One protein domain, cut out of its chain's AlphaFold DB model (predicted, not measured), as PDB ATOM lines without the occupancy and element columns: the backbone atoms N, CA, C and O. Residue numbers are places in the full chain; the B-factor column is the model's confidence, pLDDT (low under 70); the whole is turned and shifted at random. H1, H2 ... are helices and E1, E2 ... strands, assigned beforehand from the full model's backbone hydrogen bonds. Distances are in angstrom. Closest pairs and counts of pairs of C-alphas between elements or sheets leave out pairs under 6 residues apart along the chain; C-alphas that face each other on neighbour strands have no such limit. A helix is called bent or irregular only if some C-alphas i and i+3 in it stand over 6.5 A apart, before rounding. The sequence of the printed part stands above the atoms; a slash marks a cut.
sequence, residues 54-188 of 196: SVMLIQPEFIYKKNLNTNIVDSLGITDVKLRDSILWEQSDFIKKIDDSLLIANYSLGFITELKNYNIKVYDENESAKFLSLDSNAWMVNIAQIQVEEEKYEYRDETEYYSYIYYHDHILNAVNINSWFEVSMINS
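This is residues 54 to 188 of the 196 residues of an uncharacterized protein of Marinilabiliales bacterium (UniProt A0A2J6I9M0). A long, bent hairpin of two strands, E4 and E5, makes the length of this model, and its turn, residues 160 to 165, sticks out free. The short strands E1 and E2 follow one another along one edge of E4, E3 extends the sheet beyond E1, H3 and H4 pack near that end, and H1 and H2 form a small corner beside E2. The printed part has 135 residues, with four named helices and five named strands in the order E1 E2 H1 H2 H3 E3 H4 E4 E5, a mixed class. The branched, twisted sheet is mixed, with E4 and E5 antiparallel and the other neighbours parallel. The whole is only just extended, close to loose, with a radius of gyration of the C-alphas of 21.5 A and a flat outline of 66 by 49 by 26 A.

E1, residues 54 to 58, has E3, residues 121 to 123, on one side and E4, residues 138 to 161, on the other side. N 55 and O 121, 2.8 A, and N 56 and O 139, 2.9 A, are within hydrogen-bond range. E2, residues 64 to 67, is parallel to E4 at 17 degrees, with N 64 and O 146 at 2.9 A. E4 and E5, residues 164 to 185, form a hairpin at 173 degrees, with N 149 and O 176 at 2.8 A. E4 bends by 73 degrees at residue 145 and E5 by 66 degrees at residue 168. H1, residues 71 to 75, only just touches H2, residues 81 to 90, with 3 pairs of C-alphas within 8 A, the closest being those of Val 73 and Arg 84, 6.3 A. H2 only grazes the sheet with residues 85 to 90; the C-alphas of Asn 67 and Leu 88 are its closest to E2, 5.8 A. H3, residues 100 to 117, is on the sheet at a height of 4.8 A, only just over none of the strands, with 2 of its 18 C-alphas falling on E4; its closest C-alphas to E3 are those of Ile 112 and Val 122, 6.6 A. H4, residues 125 to 132, is over E1 at a height of 8.4 A, slantwise at 34 degrees on the local plane; C-alphas 58 and 125 are the closest, 6.3 A. Every O i to N i+4 pair is within hydrogen-bond range in H1, H2 and H3, and 2 of 4 in H4, which is irregular, with C-alphas 126 and 129 7.8 A apart.

E1 begins at C-alpha 54, (172.691, 135.167, 194.500). H3 spans 25.5 A and E4 59.0 A. E5 spans 59.2 A and ends at C-alpha 185, (164.284, 133.109, 199.324).

The C-alphas of Ser 133 and Tyr 162, 70.6 A, are the two farthest apart. The printed part has no cut, and no link is long. Residues 187 to 188 have a pLDDT under 70.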
ATOM      1  N   SER A  54     172.512 136.371 195.299       93.44
ATOM      2  CA  SER A  54     172.691 135.167 194.500       93.44
ATOM      3  C   SER A  54     171.331 134.691 194.012       93.44
ATOM      4  O   SER A  54     170.391 134.634 194.800       93.44
ATOM      5  N   VAL A  55     171.222 134.353 192.732       95.06
ATOM      6  CA  VAL A  55     169.991 133.862 192.108       95.06
ATOM      7  C   VAL A  55     170.246 132.491 191.504       95.06
ATOM      8  O   VAL A  55     171.182 132.341 190.729       95.06
ATOM      9  N   MET A  56     169.413 131.507 191.819       95.75
ATOM     10  CA  MET A  56     169.336 130.268 191.047       95.75
ATOM     11  C   MET A  56     168.157 130.363 190.095       95.75
ATOM     12  O   MET A  56     167.046 130.661 190.534       95.75
ATOM     13  N   LEU A  57     168.411 130.133 188.811       95.94
ATOM     14  CA  LEU A  57     167.385 130.147 187.777       95.94
ATOM     15  C   LEU A  57     166.979 128.715 187.433       95.94
ATOM     16  O   LEU A  57     167.831 127.928 187.029       95.94
ATOM     17  N   ILE A  58     165.688 128.416 187.556       95.38
ATOM     18  CA  ILE A  58     165.083 127.163 187.092       95.38
ATOM     19  C   ILE A  58     164.313 127.464 185.805       95.38
ATOM     20  O   ILE A  58     163.536 128.424 185.754       95.38
ATOM     21  N   GLN A  59     164.589 126.689 184.757       94.75
ATOM     22  CA  GLN A  59     163.990 126.876 183.432       94.75
ATOM     23  C   GLN A  59     162.710 126.040 183.295       94.75
ATOM     24  O   GLN A  59     162.604 124.984 183.918       94.75
ATOM     25  N   PRO A  60     161.739 126.460 182.463       94.62
ATOM     26  CA  PRO A  60     160.597 125.613 182.163       94.62
ATOM     27  C   PRO A  60     161.019 124.499 181.198       94.62
ATOM     28  O   PRO A  60     161.888 124.689 180.347       94.62
ATOM     29  N   GLU A  61     160.354 123.348 181.277       92.31
ATOM     30  CA  GLU A  61     160.629 122.216 180.380       92.31
ATOM     31  C   GLU A  61     160.065 122.420 178.965       92.31
ATOM     32  O   GLU A  61     160.588 121.875 177.993       92.31
ATOM     33  N   PHE A  62     158.981 123.189 178.837       93.69
ATOM     34  CA  PHE A  62     158.287 123.419 177.572       93.69
ATOM     35  C   PHE A  62     157.592 124.784 177.546       93.69
ATOM     36  O   PHE A  62     157.485 125.481 178.557       93.69
ATOM     37  N   ILE A  63     157.110 125.164 176.362       96.50
ATOM     38  CA  ILE A  63     156.448 126.444 176.112       96.50
ATOM     39  C   ILE A  63     154.993 126.198 175.725       96.50
ATOM     40  O   ILE A  63     154.689 125.338 174.900       96.50
ATOM     41  N   TYR A  64     154.083 127.002 176.268       96.38
ATOM     42  CA  TYR A  64     152.691 127.005 175.834       96.38
ATOM     43  C   TYR A  64     152.540 127.878 174.593       96.38
ATOM     44  O   TYR A  64     152.957 129.031 174.582       96.38
ATOM     45  N   LYS A  65     151.918 127.353 173.541       96.75
ATOM     46  CA  LYS A  65     151.690 128.084 172.292       96.75
ATOM     47  C   LYS A  65     150.202 128.206 172.033       96.75
ATOM     48  O   LYS A  65     149.488 127.209 172.095       96.75
ATOM     49  N   LYS A  66     149.737 129.416 171.734       95.81
ATOM     50  CA  LYS A  66     148.311 129.679 171.542       95.81
ATOM     51  C   LYS A  66     148.062 130.646 170.396       95.81
ATOM     52  O   LYS A  66     148.563 131.760 170.396       95.81
ATOM     53  N   ASN A  67     147.249 130.236 169.432       96.50
ATOM     54  CA  ASN A  67     146.769 131.136 168.390       96.50
ATOM     55  C   ASN A  67     145.419 131.726 168.826       96.50
ATOM     56  O   ASN A  67     144.464 130.988 169.078       96.50
ATOM     57  N   LEU A  68     145.358 133.050 168.950       95.69
ATOM     58  CA  LEU A  68     144.177 133.812 169.358       95.69
ATOM     59  C   LEU A  68     143.311 134.245 168.162       95.69
ATOM     60  O   LEU A  68     142.257 134.841 168.356       95.69
ATOM     61  N   ASN A  69     143.705 133.908 166.931       93.75
ATOM     62  CA  ASN A  69     142.967 134.239 165.710       93.75
ATOM     63  C   ASN A  69     141.768 133.307 165.487       93.75
ATOM     64  O   ASN A  69     141.770 132.455 164.599       93.75
ATOM     65  N   THR A  70     140.724 133.461 166.298       92.88
ATOM     66  CA  THR A  70     139.608 132.503 166.365       92.88
ATOM     67  C   THR A  70     138.528 132.706 165.305       92.88
ATOM     68  O   THR A  70     137.660 131.853 165.150       92.88
ATOM     69  N   ASN A  71     138.619 133.764 164.497       90.69
ATOM     70  CA  ASN A  71     137.602 134.157 163.515       90.69
ATOM     71  C   ASN A  71     137.079 132.996 162.652       90.69
ATOM     72  O   ASN A  71     135.873 132.879 162.442       90.69
ATOM     73  N   ILE A  72     137.964 132.123 162.154       87.62
ATOM     74  CA  ILE A  72     137.569 131.011 161.273       87.62
ATOM     75  C   ILE A  72     136.843 129.913 162.056       87.62
ATOM     76  O   ILE A  72     135.791 129.448 161.620       87.62
ATOM     77  N   VAL A  73     137.376 129.505 163.210       92.88
ATOM     78  CA  VAL A  73     136.763 128.446 164.031       92.88
ATOM     79  C   VAL A  73     135.431 128.895 164.633       92.88
ATOM     80  O   VAL A  73     134.488 128.103 164.678       92.88
ATOM     81  N   ASP A  74     135.328 130.172 164.998       92.25
ATOM     82  CA  ASP A  74     134.108 130.774 165.531       92.25
ATOM     83  C   ASP A  74     133.034 130.881 164.437       92.25
ATOM     84  O   ASP A  74     131.885 130.499 164.656       92.25
ATOM     85  N   SER A  75     133.413 131.299 163.221       93.06
ATOM     86  CA  SER A  75     132.496 131.387 162.068       93.06
ATOM     87  C   SER A  75     131.945 130.026 161.633       93.06
ATOM     88  O   SER A  75     130.823 129.938 161.139       93.06
ATOM     89  N   LEU A  76     132.727 128.959 161.808       93.25
ATOM     90  CA  LEU A  76     132.327 127.585 161.496       93.25
ATOM     91  C   LEU A  76     131.550 126.907 162.640       93.25
ATOM     92  O   LEU A  76     131.105 125.772 162.476       93.25
ATOM     93  N   GLY A  77     131.381 127.577 163.787       93.50
ATOM     94  CA  GLY A  77     130.661 127.036 164.941       93.50
ATOM     95  C   GLY A  77     131.337 125.814 165.570       93.50
ATOM     96  O   GLY A  77     130.653 124.926 166.083       93.50
ATOM     97  N   ILE A  78     132.670 125.727 165.503       92.75
ATOM     98  CA  ILE A  78     133.420 124.565 165.993       92.75
ATOM     99  C   ILE A  78     133.489 124.604 167.520       92.75
ATOM    100  O   ILE A  78     134.177 125.435 168.108       92.75
ATOM    101  N   THR A  79     132.786 123.674 168.165       93.00
ATOM    102  CA  THR A  79     132.707 123.560 169.632       93.00
ATOM    103  C   THR A  79     133.653 122.507 170.210       93.00
ATOM    104  O   THR A  79     133.957 122.551 171.401       93.00
ATOM    105  N   ASP A  80     134.136 121.568 169.390       95.62
ATOM    106  CA  ASP A  80     135.121 120.572 169.817       95.62
ATOM    107  C   ASP A  80     136.488 121.231 170.036       95.62
ATOM    108  O   ASP A  80     137.084 121.788 169.112       95.62
ATOM    109  N   VAL A  81     136.988 121.150 171.271       93.50
ATOM    110  CA  VAL A  81     138.221 121.827 171.697       93.50
ATOM    111  C   VAL A  81     139.449 121.303 170.951       93.50
ATOM    112  O   VAL A  81     140.289 122.093 170.535       93.50
ATOM    113  N   LYS A  82     139.551 119.988 170.725       94.69
ATOM    114  CA  LYS A  82     140.733 119.396 170.077       94.69
ATOM    115  C   LYS A  82     140.789 119.750 168.597       94.69
ATOM    116  O   LYS A  82     141.860 120.059 168.072       94.69
ATOM    117  N   LEU A  83     139.641 119.710 167.926       95.19
ATOM    118  CA  LEU A  83     139.515 120.121 166.535       95.19
ATOM    119  C   LEU A  83     139.809 121.615 166.386       95.19
ATOM    120  O   LEU A  83     140.556 122.002 165.490       95.19
ATOM    121  N   ARG A  84     139.273 122.439 167.292       95.19
ATOM    122  CA  ARG A  84     139.543 123.877 167.345       95.19
ATOM    123  C   ARG A  84     141.037 124.158 167.484       95.19
ATOM    124  O   ARG A  84     141.575 124.903 166.671       95.19
ATOM    125  N   ASP A  85     141.708 123.531 168.446       93.12
ATOM    126  CA  ASP A  85     143.146 123.720 168.668       93.12
ATOM    127  C   ASP A  85     143.979 123.244 167.472       93.12
ATOM    128  O   ASP A  85     144.933 123.914 167.085       93.12
ATOM    129  N   SER A  86     143.583 122.146 166.821       94.19
ATOM    130  CA  SER A  86     144.261 121.646 165.616       94.19
ATOM    131  C   SER A  86     144.156 122.633 164.449       94.19
ATOM    132  O   SER A  86     145.146 122.919 163.784       94.19
ATOM    133  N   ILE A  87     142.968 123.196 164.210       94.69
ATOM    134  CA  ILE A  87     142.763 124.192 163.147       94.69
ATOM    135  C   ILE A  87     143.552 125.465 163.451       94.69
ATOM    136  O   ILE A  87     144.227 125.996 162.570       94.69
ATOM    137  N   LEU A  88     143.493 125.941 164.695       95.12
ATOM    138  CA  LEU A  88     144.225 127.125 165.139       95.12
ATOM    139  C   LEU A  88     145.744 126.934 165.041       95.12
ATOM    140  O   LEU A  88     146.453 127.871 164.668       95.12
ATOM    141  N   TRP A  89     146.244 125.730 165.319       95.31
ATOM    142  CA  TRP A  89     147.648 125.378 165.127       95.31
ATOM    143  C   TRP A  89     148.059 125.443 163.653       95.31
ATOM    144  O   TRP A  89     149.036 126.111 163.312       95.31
ATOM    145  N   GLU A  90     147.284 124.825 162.759       94.06
ATOM    146  CA  GLU A  90     147.576 124.845 161.320       94.06
ATOM    147  C   GLU A  90     147.519 126.262 160.729       94.06
ATOM    148  O   GLU A  90     148.323 126.616 159.860       94.06
ATOM    149  N   GLN A  91     146.618 127.101 161.246       93.12
ATOM    150  CA  GLN A  91     146.455 128.499 160.842       93.12
ATOM    151  C   GLN A  91     147.498 129.458 161.416       93.12
ATOM    152  O   GLN A  91     147.504 130.624 161.029       93.12
ATOM    153  N   SER A  92     148.361 129.010 162.328       94.69
ATOM    154  CA  SER A  92     149.446 129.852 162.827       94.69
ATOM    155  C   SER A  92     150.402 130.235 161.695       94.69
ATOM    156  O   SER A  92     150.871 129.377 160.937       94.69
ATOM    157  N   ASP A  93     150.742 131.519 161.620       92.44
ATOM    158  CA  ASP A  93     151.761 132.055 160.726       92.44
ATOM    159  C   ASP A  93     153.152 132.031 161.387       92.44
ATOM    160  O   ASP A  93     154.163 131.851 160.688       92.44
ATOM    161  N   PHE A  94     153.214 132.142 162.723       92.06
ATOM    162  CA  PHE A  94     154.451 132.314 163.493       92.06
ATOM    163  C   PHE A  94     154.700 131.221 164.533       92.06
ATOM    164  O   PHE A  94     155.729 130.547 164.451       92.06
ATOM    165  N   ILE A  95     153.800 131.023 165.505       94.88
ATOM    166  CA  ILE A  95     154.087 130.184 166.688       94.88
ATOM    167  C   ILE A  95     154.405 128.728 166.345       94.88
ATOM    168  O   ILE A  95     155.229 128.112 167.023       94.88
ATOM    169  N   LYS A  96     153.855 128.191 165.248       94.75
ATOM    170  CA  LYS A  96     154.181 126.833 164.782       94.75
ATOM    171  C   LYS A  96     155.619 126.654 164.292       94.75
ATOM    172  O   LYS A  96     156.098 125.530 164.198       94.75
ATOM    173  N   LYS A  97     156.306 127.754 163.961       95.00
ATOM    174  CA  LYS A  97     157.694 127.776 163.471       95.00
ATOM    175  C   LYS A  97     158.714 128.028 164.585       95.00
ATOM    176  O   LYS A  97     159.911 128.032 164.314       95.00
ATOM    177  N   ILE A  98     158.253 128.281 165.808       94.44
ATOM    178  CA  ILE A  98     159.122 128.507 166.964       94.44
ATOM    179  C   ILE A  98     159.642 127.157 167.460       94.44
ATOM    180  O   ILE A  98     158.847 126.254 167.721       94.44
ATOM    181  N   ASP A  99     160.958 127.047 167.616       95.81
ATOM    182  CA  ASP A  99     161.610 125.929 168.298       95.81
ATOM    183  C   ASP A  99     161.632 126.191 169.812       95.81
ATOM    184  O   ASP A  99     162.110 127.238 170.258       95.81
ATOM    185  N   ASP A 100     161.075 125.263 170.594       95.19
ATOM    186  CA  ASP A 100     160.886 125.452 172.039       95.19
ATOM    187  C   ASP A 100     162.215 125.516 172.777       95.19
ATOM    188  O   ASP A 100     162.432 126.410 173.595       95.19
ATOM    189  N   SER A 101     163.133 124.605 172.452       95.81
ATOM    190  CA  SER A 101     164.444 124.542 173.091       95.81
ATOM    191  C   SER A 101     165.258 125.799 172.802       95.81
ATOM    192  O   SER A 101     165.889 126.346 173.707       95.81
ATOM    193  N   LEU A 102     165.213 126.302 171.567       96.25
ATOM    194  CA  LEU A 102     165.900 127.528 171.182       96.25
ATOM    195  C   LEU A 102     165.291 128.761 171.858       96.25
ATOM    196  O   LEU A 102     166.036 129.654 172.270       96.25
ATOM    197  N   LEU A 103     163.961 128.835 171.973       96.06
ATOM    198  CA  LEU A 103     163.305 129.958 172.638       96.06
ATOM    199  C   LEU A 103     163.590 129.952 174.147       96.06
ATOM    200  O   LEU A 103     163.997 130.992 174.662       96.06
ATOM    201  N   ILE A 104     163.474 128.805 174.830       96.12
ATOM    202  CA  ILE A 104     163.839 128.663 176.254       96.12
ATOM    203  C   ILE A 104     165.304 129.050 176.464       96.12
ATOM    204  O   ILE A 104     165.598 129.917 177.285       96.12
ATOM    205  N   ALA A 105     166.224 128.490 175.671       95.12
ATOM    206  CA  ALA A 105     167.652 128.751 175.824       95.12
ATOM    207  C   ALA A 105     167.997 130.241 175.657       95.12
ATOM    208  O   ALA A 105     168.738 130.793 176.470       95.12
ATOM    209  N   ASN A 106     167.450 130.912 174.638       96.38
ATOM    210  CA  ASN A 106     167.704 132.340 174.420       96.38
ATOM    211  C   ASN A 106     167.027 133.224 175.470       96.38
ATOM    212  O   ASN A 106     167.625 134.207 175.908       96.38
ATOM    213  N   TYR A 107     165.811 132.873 175.896       95.50
ATOM    214  CA  TYR A 107     165.100 133.581 176.956       95.50
ATOM    215  C   TYR A 107     165.892 133.529 178.267       95.50
ATOM    216  O   TYR A 107     166.208 134.566 178.854       95.50
ATOM    217  N   SER A 108     166.291 132.328 178.689       94.25
ATOM    218  CA  SER A 108     167.082 132.119 179.900       94.25
ATOM    219  C   SER A 108     168.466 132.750 179.788       94.25
ATOM    220  O   SER A 108     168.917 133.379 180.741       94.25
ATOM    221  N   LEU A 109     169.128 132.669 178.629       95.62
ATOM    222  CA  LEU A 109     170.409 133.342 178.404       95.62
ATOM    223  C   LEU A 109     170.283 134.863 178.547       95.62
ATOM    224  O   LEU A 109     171.120 135.475 179.212       95.62
ATOM    225  N   GLY A 110     169.248 135.468 177.959       95.94
ATOM    226  CA  GLY A 110     168.963 136.896 178.097       95.94
ATOM    227  C   GLY A 110     168.731 137.283 179.556       95.94
ATOM    228  O   GLY A 110     169.382 138.194 180.062       95.94
ATOM    229  N   PHE A 111     167.896 136.520 180.266       95.00
ATOM    230  CA  PHE A 111     167.620 136.735 181.688       95.00
ATOM    231  C   PHE A 111     168.892 136.649 182.550       95.00
ATOM    232  O   PHE A 111     169.180 137.548 183.341       95.00
ATOM    233  N   ILE A 112     169.704 135.602 182.361       95.44
ATOM    234  CA  ILE A 112     170.989 135.417 183.055       95.44
ATOM    235  C   ILE A 112     171.945 136.572 182.745       95.44
ATOM    236  O   ILE A 112     172.628 137.066 183.643       95.44
ATOM    237  N   THR A 113     172.017 136.987 181.479       96.19
ATOM    238  CA  THR A 113     172.906 138.065 181.030       96.19
ATOM    239  C   THR A 113     172.522 139.384 181.685       96.19
ATOM    240  O   THR A 113     173.387 140.044 182.256       96.19
ATOM    241  N   GLU A 114     171.234 139.726 181.702       94.31
ATOM    242  CA  GLU A 114     170.751 140.941 182.354       94.31
ATOM    243  C   GLU A 114     171.018 140.933 183.861       94.31
ATOM    244  O   GLU A 114     171.547 141.906 184.394       94.31
ATOM    245  N   LEU A 115     170.770 139.822 184.563       92.75
ATOM    246  CA  LEU A 115     171.115 139.723 185.987       92.75
ATOM    247  C   LEU A 115     172.622 139.908 186.236       92.75
ATOM    248  O   LEU A 115     173.022 140.632 187.153       92.75
ATOM    249  N   LYS A 116     173.471 139.301 185.401       92.31
ATOM    250  CA  LYS A 116     174.930 139.453 185.487       92.31
ATOM    251  C   LYS A 116     175.396 140.874 185.168       92.31
ATOM    252  O   LYS A 116     176.373 141.312 185.771       92.31
ATOM    253  N   ASN A 117     174.700 141.614 184.300       92.00
ATOM    254  CA  ASN A 117     174.987 143.031 184.037       92.00
ATOM    255  C   ASN A 117     174.812 143.894 185.296       92.00
ATOM    256  O   ASN A 117     175.510 144.892 185.472       92.00
ATOM    257  N   TYR A 118     173.942 143.470 186.213       89.38
ATOM    258  CA  TYR A 118     173.818 144.046 187.548       89.38
ATOM    259  C   TYR A 118     174.736 143.374 188.577       89.38
ATOM    260  O   TYR A 118     174.507 143.538 189.758       89.38
ATOM    261  N   ASN A 119     175.773 142.624 188.189       89.75
ATOM    262  CA  ASN A 119     176.685 141.901 189.091       89.75
ATOM    263  C   ASN A 119     176.014 140.893 190.050       89.75
ATOM    264  O   ASN A 119     176.594 140.516 191.076       89.75
ATOM    265  N   ILE A 120     174.805 140.427 189.730       91.62
ATOM    266  CA  ILE A 120     174.138 139.371 190.493       91.62
ATOM    267  C   ILE A 120     174.809 138.037 190.159       91.62
ATOM    268  O   ILE A 120     175.068 137.725 188.992       91.62
ATOM    269  N   LYS A 121     175.093 137.225 191.182       93.00
ATOM    270  CA  LYS A 121     175.653 135.882 190.984       93.00
ATOM    271  C   LYS A 121     174.534 134.935 190.571       93.00
ATOM    272  O   LYS A 121     173.656 134.659 191.382       93.00
ATOM    273  N   VAL A 122     174.567 134.447 189.336       94.88
ATOM    274  CA  VAL A 122     173.542 133.534 188.813       94.88
ATOM    275  C   VAL A 122     174.073 132.107 188.769       94.88
ATOM    276  O   VAL A 122     175.186 131.898 188.287       94.88
ATOM    277  N   TYR A 123     173.268 131.169 189.253       95.25
ATOM    278  CA  TYR A 123     173.520 129.733 189.305       95.25
ATOM    279  C   TYR A 123     172.468 129.016 188.461       95.25
ATOM    280  O   TYR A 123     171.303 129.424 188.441       95.25
ATOM    281  N   ASP A 124     172.877 127.957 187.776       92.50
ATOM    282  CA  ASP A 124     171.954 127.045 187.106       92.50
ATOM    283  C   ASP A 124     171.578 125.858 188.013       92.50
ATOM    284  O   ASP A 124     172.047 125.727 189.149       92.50
ATOM    285  N   GLU A 125     170.718 124.979 187.506       89.06
ATOM    286  CA  GLU A 125     170.254 123.783 188.218       89.06
ATOM    287  C   GLU A 125     171.390 122.779 188.507       89.06
ATOM    288  O   GLU A 125     171.361 122.079 189.526       89.06
ATOM    289  N   ASN A 126     172.438 122.754 187.674       93.56
ATOM    290  CA  ASN A 126     173.615 121.901 187.874       93.56
ATOM    291  C   ASN A 126     174.489 122.403 189.035       93.56
ATOM    292  O   ASN A 126     175.202 121.622 189.668       93.56
ATOM    293  N   GLU A 127     174.422 123.698 189.347       93.94
ATOM    294  CA  GLU A 127     175.089 124.321 190.491       93.94
ATOM    295  C   GLU A 127     174.222 124.360 191.767       93.94
ATOM    296  O   GLU A 127     174.617 124.981 192.760       93.94
ATOM    297  N   SER A 128     173.077 123.670 191.798       91.25
ATOM    298  CA  SER A 128     172.130 123.670 192.928       91.25
ATOM    299  C   SER A 128     172.774 123.359 194.285       91.25
ATOM    300  O   SER A 128     172.525 124.063 195.261       91.25
ATOM    301  N   ALA A 129     173.669 122.370 194.368       90.06
ATOM    302  CA  ALA A 129     174.367 122.039 195.616       90.06
ATOM    303  C   ALA A 129     175.230 123.203 196.141       90.06
ATOM    304  O   ALA A 129     175.254 123.486 197.339       90.06
ATOM    305  N   LYS A 130     175.912 123.912 195.234       90.56
ATOM    306  CA  LYS A 130     176.712 125.099 195.558       90.56
ATOM    307  C   LYS A 130     175.805 126.259 195.964       90.56
ATOM    308  O   LYS A 130     176.111 126.954 196.927       90.56
ATOM    309  N   PHE A 131     174.673 126.430 195.286       92.06
ATOM    310  CA  PHE A 131     173.689 127.455 195.616       92.06
ATOM    311  C   PHE A 131     173.052 127.253 196.999       92.06
ATOM    312  O   PHE A 131     172.958 128.197 197.779       92.06
ATOM    313  N   LEU A 132     172.681 126.017 197.342       88.56
ATOM    314  CA  LEU A 132     172.097 125.671 198.643       88.56
ATOM    315  C   LEU A 132     173.074 125.843 199.816       88.56
ATOM    316  O   LEU A 132     172.637 125.975 200.955       88.56
ATOM    317  N   SER A 133     174.383 125.864 199.547       88.31
ATOM    318  CA  SER A 133     175.418 126.099 200.562       88.31
ATOM    319  C   SER A 133     175.637 127.577 200.916       88.31
ATOM    320  O   SER A 133     176.504 127.885 201.728       88.31
ATOM    321  N   LEU A 134     174.898 128.505 200.298       87.25
ATOM    322  CA  LEU A 134     175.056 129.938 200.534       87.25
ATOM    323  C   LEU A 134     174.403 130.381 201.853       87.25
ATOM    324  O   LEU A 134     173.237 130.096 202.119       87.25
ATOM    325  N   ASP A 135     175.141 131.169 202.637       74.69
ATOM    326  CA  ASP A 135     174.737 131.560 203.995       74.69
ATOM    327  C   ASP A 135     173.692 132.694 204.053       74.69
ATOM    328  O   ASP A 135     173.061 132.898 205.088       74.69
ATOM    329  N   SER A 136     173.505 133.481 202.981       79.44
ATOM    330  CA  SER A 136     172.497 134.559 202.939       79.44
ATOM    331  C   SER A 136     172.227 135.097 201.525       79.44
ATOM    332  O   SER A 136     173.018 134.882 200.607       79.44
ATOM    333  N   ASN A 137     171.122 135.843 201.371       84.69
ATOM    334  CA  ASN A 137     170.750 136.591 200.156       84.69
ATOM    335  C   ASN A 137     170.655 135.737 198.876       84.69
ATOM    336  O   ASN A 137     170.960 136.206 197.777       84.69
ATOM    337  N   ALA A 138     170.214 134.490 199.037       91.25
ATOM    338  CA  ALA A 138     170.011 133.532 197.964       91.25
ATOM    339  C   ALA A 138     168.523 133.451 197.589       91.25
ATOM    340  O   ALA A 138     167.674 133.182 198.440       91.25
ATOM    341  N   TRP A 139     168.221 133.676 196.314       93.06
ATOM    342  CA  TRP A 139     166.876 133.665 195.747       93.06
ATOM    343  C   TRP A 139     166.749 132.597 194.669       93.06
ATOM    344  O   TRP A 139     167.539 132.552 193.732       93.06
ATOM    345  N   MET A 140     165.749 131.744 194.781       93.62
ATOM    346  CA  MET A 140     165.366 130.827 193.722       93.62
ATOM    347  C   MET A 140     164.298 131.502 192.867       93.62
ATOM    348  O   MET A 140     163.266 131.934 193.385       93.62
ATOM    349  N   VAL A 141     164.571 131.610 191.571       95.25
ATOM    350  CA  VAL A 141     163.644 132.124 190.565       95.25
ATOM    351  C   VAL A 141     163.297 130.965 189.648       95.25
ATOM    352  O   VAL A 141     164.133 130.503 188.873       95.25
ATOM    353  N   ASN A 142     162.063 130.492 189.753       95.31
ATOM    354  CA  ASN A 142     161.513 129.492 188.858       95.31
ATOM    355  C   ASN A 142     160.708 130.194 187.766       95.31
ATOM    356  O   ASN A 142     159.733 130.887 188.063       95.31
ATOM    357  N   ILE A 143     161.117 130.035 186.507       95.50
ATOM    358  CA  ILE A 143     160.291 130.432 185.368       95.50
ATOM    359  C   ILE A 143     159.227 129.341 185.214       95.50
ATOM    360  O   ILE A 143     159.403 128.382 184.469       95.50
ATOM    361  N   ALA A 144     158.134 129.479 185.961       94.25
ATOM    362  CA  ALA A 144     157.105 128.451 186.068       94.25
ATOM    363  C   ALA A 144     156.419 128.173 184.725       94.25
ATOM    364  O   ALA A 144     156.062 127.035 184.427       94.25
ATOM    365  N   GLN A 145     156.231 129.214 183.910       95.50
ATOM    366  CA  GLN A 145     155.583 129.083 182.613       95.50
ATOM    367  C   GLN A 145     156.032 130.181 181.647       95.50
ATOM    368  O   GLN A 145     156.092 131.354 182.013       95.50
ATOM    369  N   ILE A 146     156.254 129.803 180.386       97.38
ATOM    370  CA  ILE A 146     156.326 130.724 179.245       97.38
ATOM    371  C   ILE A 146     155.178 130.382 178.296       97.38
ATOM    372  O   ILE A 146     154.988 129.219 177.935       97.38
ATOM    373  N   GLN A 147     154.418 131.393 177.883       97.50
ATOM    374  CA  GLN A 147     153.358 131.262 176.891       97.50
ATOM    375  C   GLN A 147     153.580 132.240 175.746       97.50
ATOM    376  O   GLN A 147     153.708 133.440 175.968       97.50
ATOM    377  N   VAL A 148     153.575 131.725 174.524       97.69
ATOM    378  CA  VAL A 148     153.653 132.512 173.301       97.69
ATOM    379  C   VAL A 148     152.289 132.524 172.632       97.69
ATOM    380  O   VAL A 148     151.724 131.474 172.316       97.69
ATOM    381  N   GLU A 149     151.768 133.720 172.413       97.12
ATOM    382  CA  GLU A 149     150.475 133.942 171.790       97.12
ATOM    383  C   GLU A 149     150.647 134.613 170.435       97.12
ATOM    384  O   GLU A 149     151.444 135.534 170.293       97.12
ATOM    385  N   GLU A 150     149.896 134.151 169.444       96.56
ATOM    386  CA  GLU A 150     149.803 134.791 168.135       96.56
ATOM    387  C   GLU A 150     148.429 135.427 167.983       96.56
ATOM    388  O   GLU A 150     147.417 134.752 168.172       96.56
ATOM    389  N   GLU A 151     148.385 136.696 167.597       95.38
ATOM    390  CA  GLU A 151     147.138 137.404 167.330       95.38
ATOM    391  C   GLU A 151     147.259 138.339 166.127       95.38
ATOM    392  O   GLU A 151     148.351 138.732 165.711       95.38
ATOM    393  N   LYS A 152     146.111 138.681 165.552       93.62
ATOM    394  CA  LYS A 152     145.945 139.666 164.493       93.62
ATOM    395  C   LYS A 152     145.069 140.771 165.039       93.62
ATOM    396  O   LYS A 152     143.969 140.499 165.517       93.62
ATOM    397  N   TYR A 153     145.533 142.006 164.932       90.88
ATOM    398  CA  TYR A 153     144.734 143.166 165.297       90.88
ATOM    399  C   TYR A 153     144.708 144.191 164.168       90.88
ATOM    400  O   TYR A 153     145.645 144.315 163.374       90.88
ATOM    401  N   GLU A 154     143.591 144.906 164.088       92.00
ATOM    402  CA  GLU A 154     143.401 145.999 163.143       92.00
ATOM    403  C   GLU A 154     144.137 147.238 163.658       92.00
ATOM    404  O   GLU A 154     143.970 147.651 164.807       92.00
ATOM    405  N   TYR A 155     144.965 147.828 162.804       94.44
ATOM    406  CA  TYR A 155     145.681 149.060 163.081       94.44
ATOM    407  C   TYR A 155     145.335 150.097 162.022       94.44
ATOM    408  O   TYR A 155     145.548 149.872 160.830       94.44
ATOM    409  N   ARG A 156     144.816 151.239 162.473       95.19
ATOM    410  CA  ARG A 156     144.537 152.391 161.623       95.19
ATOM    411  C   ARG A 156     145.723 153.341 161.662       95.19
ATOM    412  O   ARG A 156     145.999 153.929 162.704       95.19
ATOM    413  N   ASP A 157     146.384 153.495 160.524       95.44
ATOM    414  CA  ASP A 157     147.321 154.593 160.310       95.44
ATOM    415  C   ASP A 157     146.532 155.814 159.831       95.44
ATOM    416  O   ASP A 157     145.689 155.694 158.937       95.44
ATOM    417  N   GLU A 158     146.764 156.974 160.438       95.94
ATOM    418  CA  GLU A 158     146.050 158.207 160.125       95.94
ATOM    419  C   GLU A 158     147.000 159.396 159.982       95.94
ATOM    420  O   GLU A 158     147.967 159.568 160.723       95.94
ATOM    421  N   THR A 159     146.703 160.257 159.013       96.12
ATOM    422  CA  THR A 159     147.432 161.501 158.795       96.12
ATOM    423  C   THR A 159     146.472 162.627 158.443       96.12
ATOM    424  O   THR A 159     145.523 162.451 157.674       96.12
ATOM    425  N   GLU A 160     146.707 163.804 159.017       96.19
ATOM    426  CA  GLU A 160     145.939 165.004 158.706       96.19
ATOM    427  C   GLU A 160     146.660 165.821 157.631       96.19
ATOM    428  O   GLU A 160     147.808 166.238 157.801       96.19
ATOM    429  N   TYR A 161     145.967 166.101 156.528       95.31
ATOM    430  CA  TYR A 161     146.469 166.963 155.464       95.31
ATOM    431  C   TYR A 161     145.388 167.954 155.024       95.31
ATOM    432  O   TYR A 161     144.327 167.565 154.539       95.31
ATOM    433  N   TYR A 162     145.654 169.251 155.212       92.38
ATOM    434  CA  TYR A 162     144.712 170.357 154.960       92.38
ATOM    435  C   TYR A 162     143.320 170.160 155.587       92.38
ATOM    436  O   TYR A 162     142.307 170.358 154.919       92.38
ATOM    437  N   SER A 163     143.264 169.783 156.868       93.06
ATOM    438  CA  SER A 163     142.008 169.549 157.603       93.06
ATOM    439  C   SER A 163     141.165 168.374 157.088       93.06
ATOM    440  O   SER A 163     139.997 168.245 157.453       93.06
ATOM    441  N   TYR A 164     141.758 167.499 156.271       95.06
ATOM    442  CA  TYR A 164     141.210 166.189 155.936       95.06
ATOM    443  C   TYR A 164     142.017 165.104 156.642       95.06
ATOM    444  O   TYR A 164     143.249 165.125 156.613       95.06
ATOM    445  N   ILE A 165     141.313 164.147 157.245       94.94
ATOM    446  CA  ILE A 165     141.913 162.948 157.830       94.94
ATOM    447  C   ILE A 165     141.941 161.877 156.746       94.94
ATOM    448  O   ILE A 165     140.895 161.422 156.278       94.94
ATOM    449  N   TYR A 166     143.143 161.487 156.351       95.81
ATOM    450  CA  TYR A 166     143.384 160.323 155.515       95.81
ATOM    451  C   TYR A 166     143.755 159.173 156.436       95.81
ATOM    452  O   TYR A 166     144.581 159.350 157.328       95.81
ATOM    453  N   TYR A 167     143.150 158.009 156.231       95.69
ATOM    454  CA  TYR A 167     143.462 156.829 157.024       95.69
ATOM    455  C   TYR A 167     143.544 155.578 156.159       95.69
ATOM    456  O   TYR A 167     142.960 155.513 155.071       95.69
ATOM    457  N   HIS A 168     144.266 154.586 156.663       95.56
ATOM    458  CA  HIS A 168     144.335 153.255 156.085       95.56
ATOM    459  C   HIS A 168     144.338 152.202 157.194       95.56
ATOM    460  O   HIS A 168     145.086 152.313 158.162       95.56
ATOM    461  N   ASP A 169     143.506 151.173 157.029       95.44
ATOM    462  CA  ASP A 169     143.401 150.062 157.972       95.44
ATOM    463  C   ASP A 169     144.292 148.901 157.515       95.44
ATOM    464  O   ASP A 169     144.149 148.386 156.405       95.44
ATOM    465  N   HIS A 170     145.211 148.482 158.379       94.69
ATOM    466  CA  HIS A 170     146.102 147.347 158.167       94.69
ATOM    467  C   HIS A 170     145.841 146.256 159.206       94.69
ATOM    468  O   HIS A 170     145.548 146.544 160.364       94.69
ATOM    469  N   ILE A 171     146.020 144.992 158.817       92.06
ATOM    470  CA  ILE A 171     146.078 143.881 159.774       92.06
ATOM    471  C   ILE A 171     147.530 143.679 160.188       92.06
ATOM    472  O   ILE A 171     148.374 143.351 159.351       92.06
ATOM    473  N   LEU A 172     147.815 143.851 161.476       92.88
ATOM    474  CA  LEU A 172     149.120 143.554 162.051       92.88
ATOM    475  C   LEU A 172     149.094 142.179 162.703       92.88
ATOM    476  O   LEU A 172     148.153 141.835 163.412       92.88
ATOM    477  N   ASN A 173     150.148 141.403 162.456       92.81
ATOM    478  CA  ASN A 173     150.402 140.172 163.189       92.81
ATOM    479  C   ASN A 173     151.263 140.494 164.403       92.81
ATOM    480  O   ASN A 173     152.299 141.146 164.263       92.81
ATOM    481  N   ALA A 174     150.864 139.988 165.558       94.00
ATOM    482  CA  ALA A 174     151.582 140.155 166.802       94.00
ATOM    483  C   ALA A 174     151.896 138.805 167.425       94.00
ATOM    484  O   ALA A 174     151.118 137.853 167.340       94.00
ATOM    485  N   VAL A 175     153.069 138.748 168.048       95.19
ATOM    486  CA  VAL A 175     153.503 137.622 168.862       95.19
ATOM    487  C   VAL A 175     153.764 138.159 170.258       95.19
ATOM    488  O   VAL A 175     154.699 138.932 170.458       95.19
ATOM    489  N   ASN A 176     152.933 137.753 171.209       95.44
ATOM    490  CA  ASN A 176     153.057 138.135 172.606       95.44
ATOM    491  C   ASN A 176     153.744 137.014 173.379       95.44
ATOM    492  O   ASN A 176     153.443 135.839 173.182       95.44
ATOM    493  N   ILE A 177     154.658 137.374 174.275       95.94
ATOM    494  CA  ILE A 177     155.309 136.428 175.181       95.94
ATOM    495  C   ILE A 177     154.892 136.796 176.596       95.94
ATOM    496  O   ILE A 177     155.215 137.875 177.089       95.94
ATOM    497  N   ASN A 178     154.188 135.879 177.242       96.75
ATOM    498  CA  ASN A 178     153.798 135.959 178.637       96.75
ATOM    499  C   ASN A 178     154.692 135.021 179.450       96.75
ATOM    500  O   ASN A 178     155.053 133.932 178.992       96.75
ATOM    501  N   SER A 179     155.078 135.432 180.653       96.12
ATOM    502  CA  SER A 179     155.936 134.630 181.523       96.12
ATOM    503  C   SER A 179     155.493 134.768 182.970       96.12
ATOM    504  O   SER A 179     155.211 135.876 183.422       96.12
ATOM    505  N   TRP A 180     155.448 133.647 183.681       96.62
ATOM    506  CA  TRP A 180     155.121 133.581 185.102       96.62
ATOM    507  C   TRP A 180     156.354 133.158 185.880       96.62
ATOM    508  O   TRP A 180     157.056 132.224 185.482       96.62
ATOM    509  N   PHE A 181     156.595 133.841 186.994       95.81
ATOM    510  CA  PHE A 181     157.760 133.614 187.831       95.81
ATOM    511  C   PHE A 181     157.324 133.269 189.248       95.81
ATOM    512  O   PHE A 181     156.487 133.940 189.847       95.81
ATOM    513  N   GLU A 182     157.955 132.258 189.824       94.19
ATOM    514  CA  GLU A 182     157.870 131.990 191.252       94.19
ATOM    515  C   GLU A 182     159.201 132.381 191.880       94.19
ATOM    516  O   GLU A 182     160.268 131.910 191.478       94.19
ATOM    517  N   VAL A 183     159.145 133.276 192.864       93.31
ATOM    518  CA  VAL A 183     160.336 133.818 193.516       93.31
ATOM    519  C   VAL A 183     160.301 133.441 194.987       93.31
ATOM    520  O   VAL A 183     159.356 133.765 195.706       93.31
ATOM    521  N   SER A 184     161.347 132.763 195.450       90.62
ATOM    522  CA  SER A 184     161.476 132.355 196.849       90.62
ATOM    523  C   SER A 184     162.884 132.614 197.374       90.62
ATOM    524  O   SER A 184     163.860 132.555 196.633       90.62
ATOM    525  N   MET A 185     162.996 132.935 198.661       88.31
ATOM    526  CA  MET A 185     164.284 133.109 199.324       88.31
ATOM    527  C   MET A 185     164.669 131.808 200.024       88.31
ATOM    528  O   MET A 185     163.852 131.195 200.713       88.31
ATOM    529  N   ILE A 186     165.925 131.395 199.884       80.06
ATOM    530  CA  ILE A 186     166.440 130.248 200.627       80.06
ATOM    531  C   ILE A 186     166.755 130.698 202.059       80.06
ATOM    532  O   ILE A 186     167.344 131.757 202.271       80.06
ATOM    533  N   ASN A 187     166.344 129.893 203.042       66.81
ATOM    534  CA  ASN A 187     166.540 130.127 204.480       66.81
ATOM    535  C   ASN A 187     165.803 131.347 205.077       66.81
ATOM    536  O   ASN A 187     166.163 131.804 206.163       66.81
ATOM    537  N   SER A 188     164.745 131.864 204.437       63.84
ATOM    538  CA  SER A 188     163.852 132.820 205.107       63.84
ATOM    539  C   SER A 188     162.920 132.079 206.069       63.84
ATOM    540  O   SER A 188     162.147 131.221 205.649       63.84
TER     541      SER A 188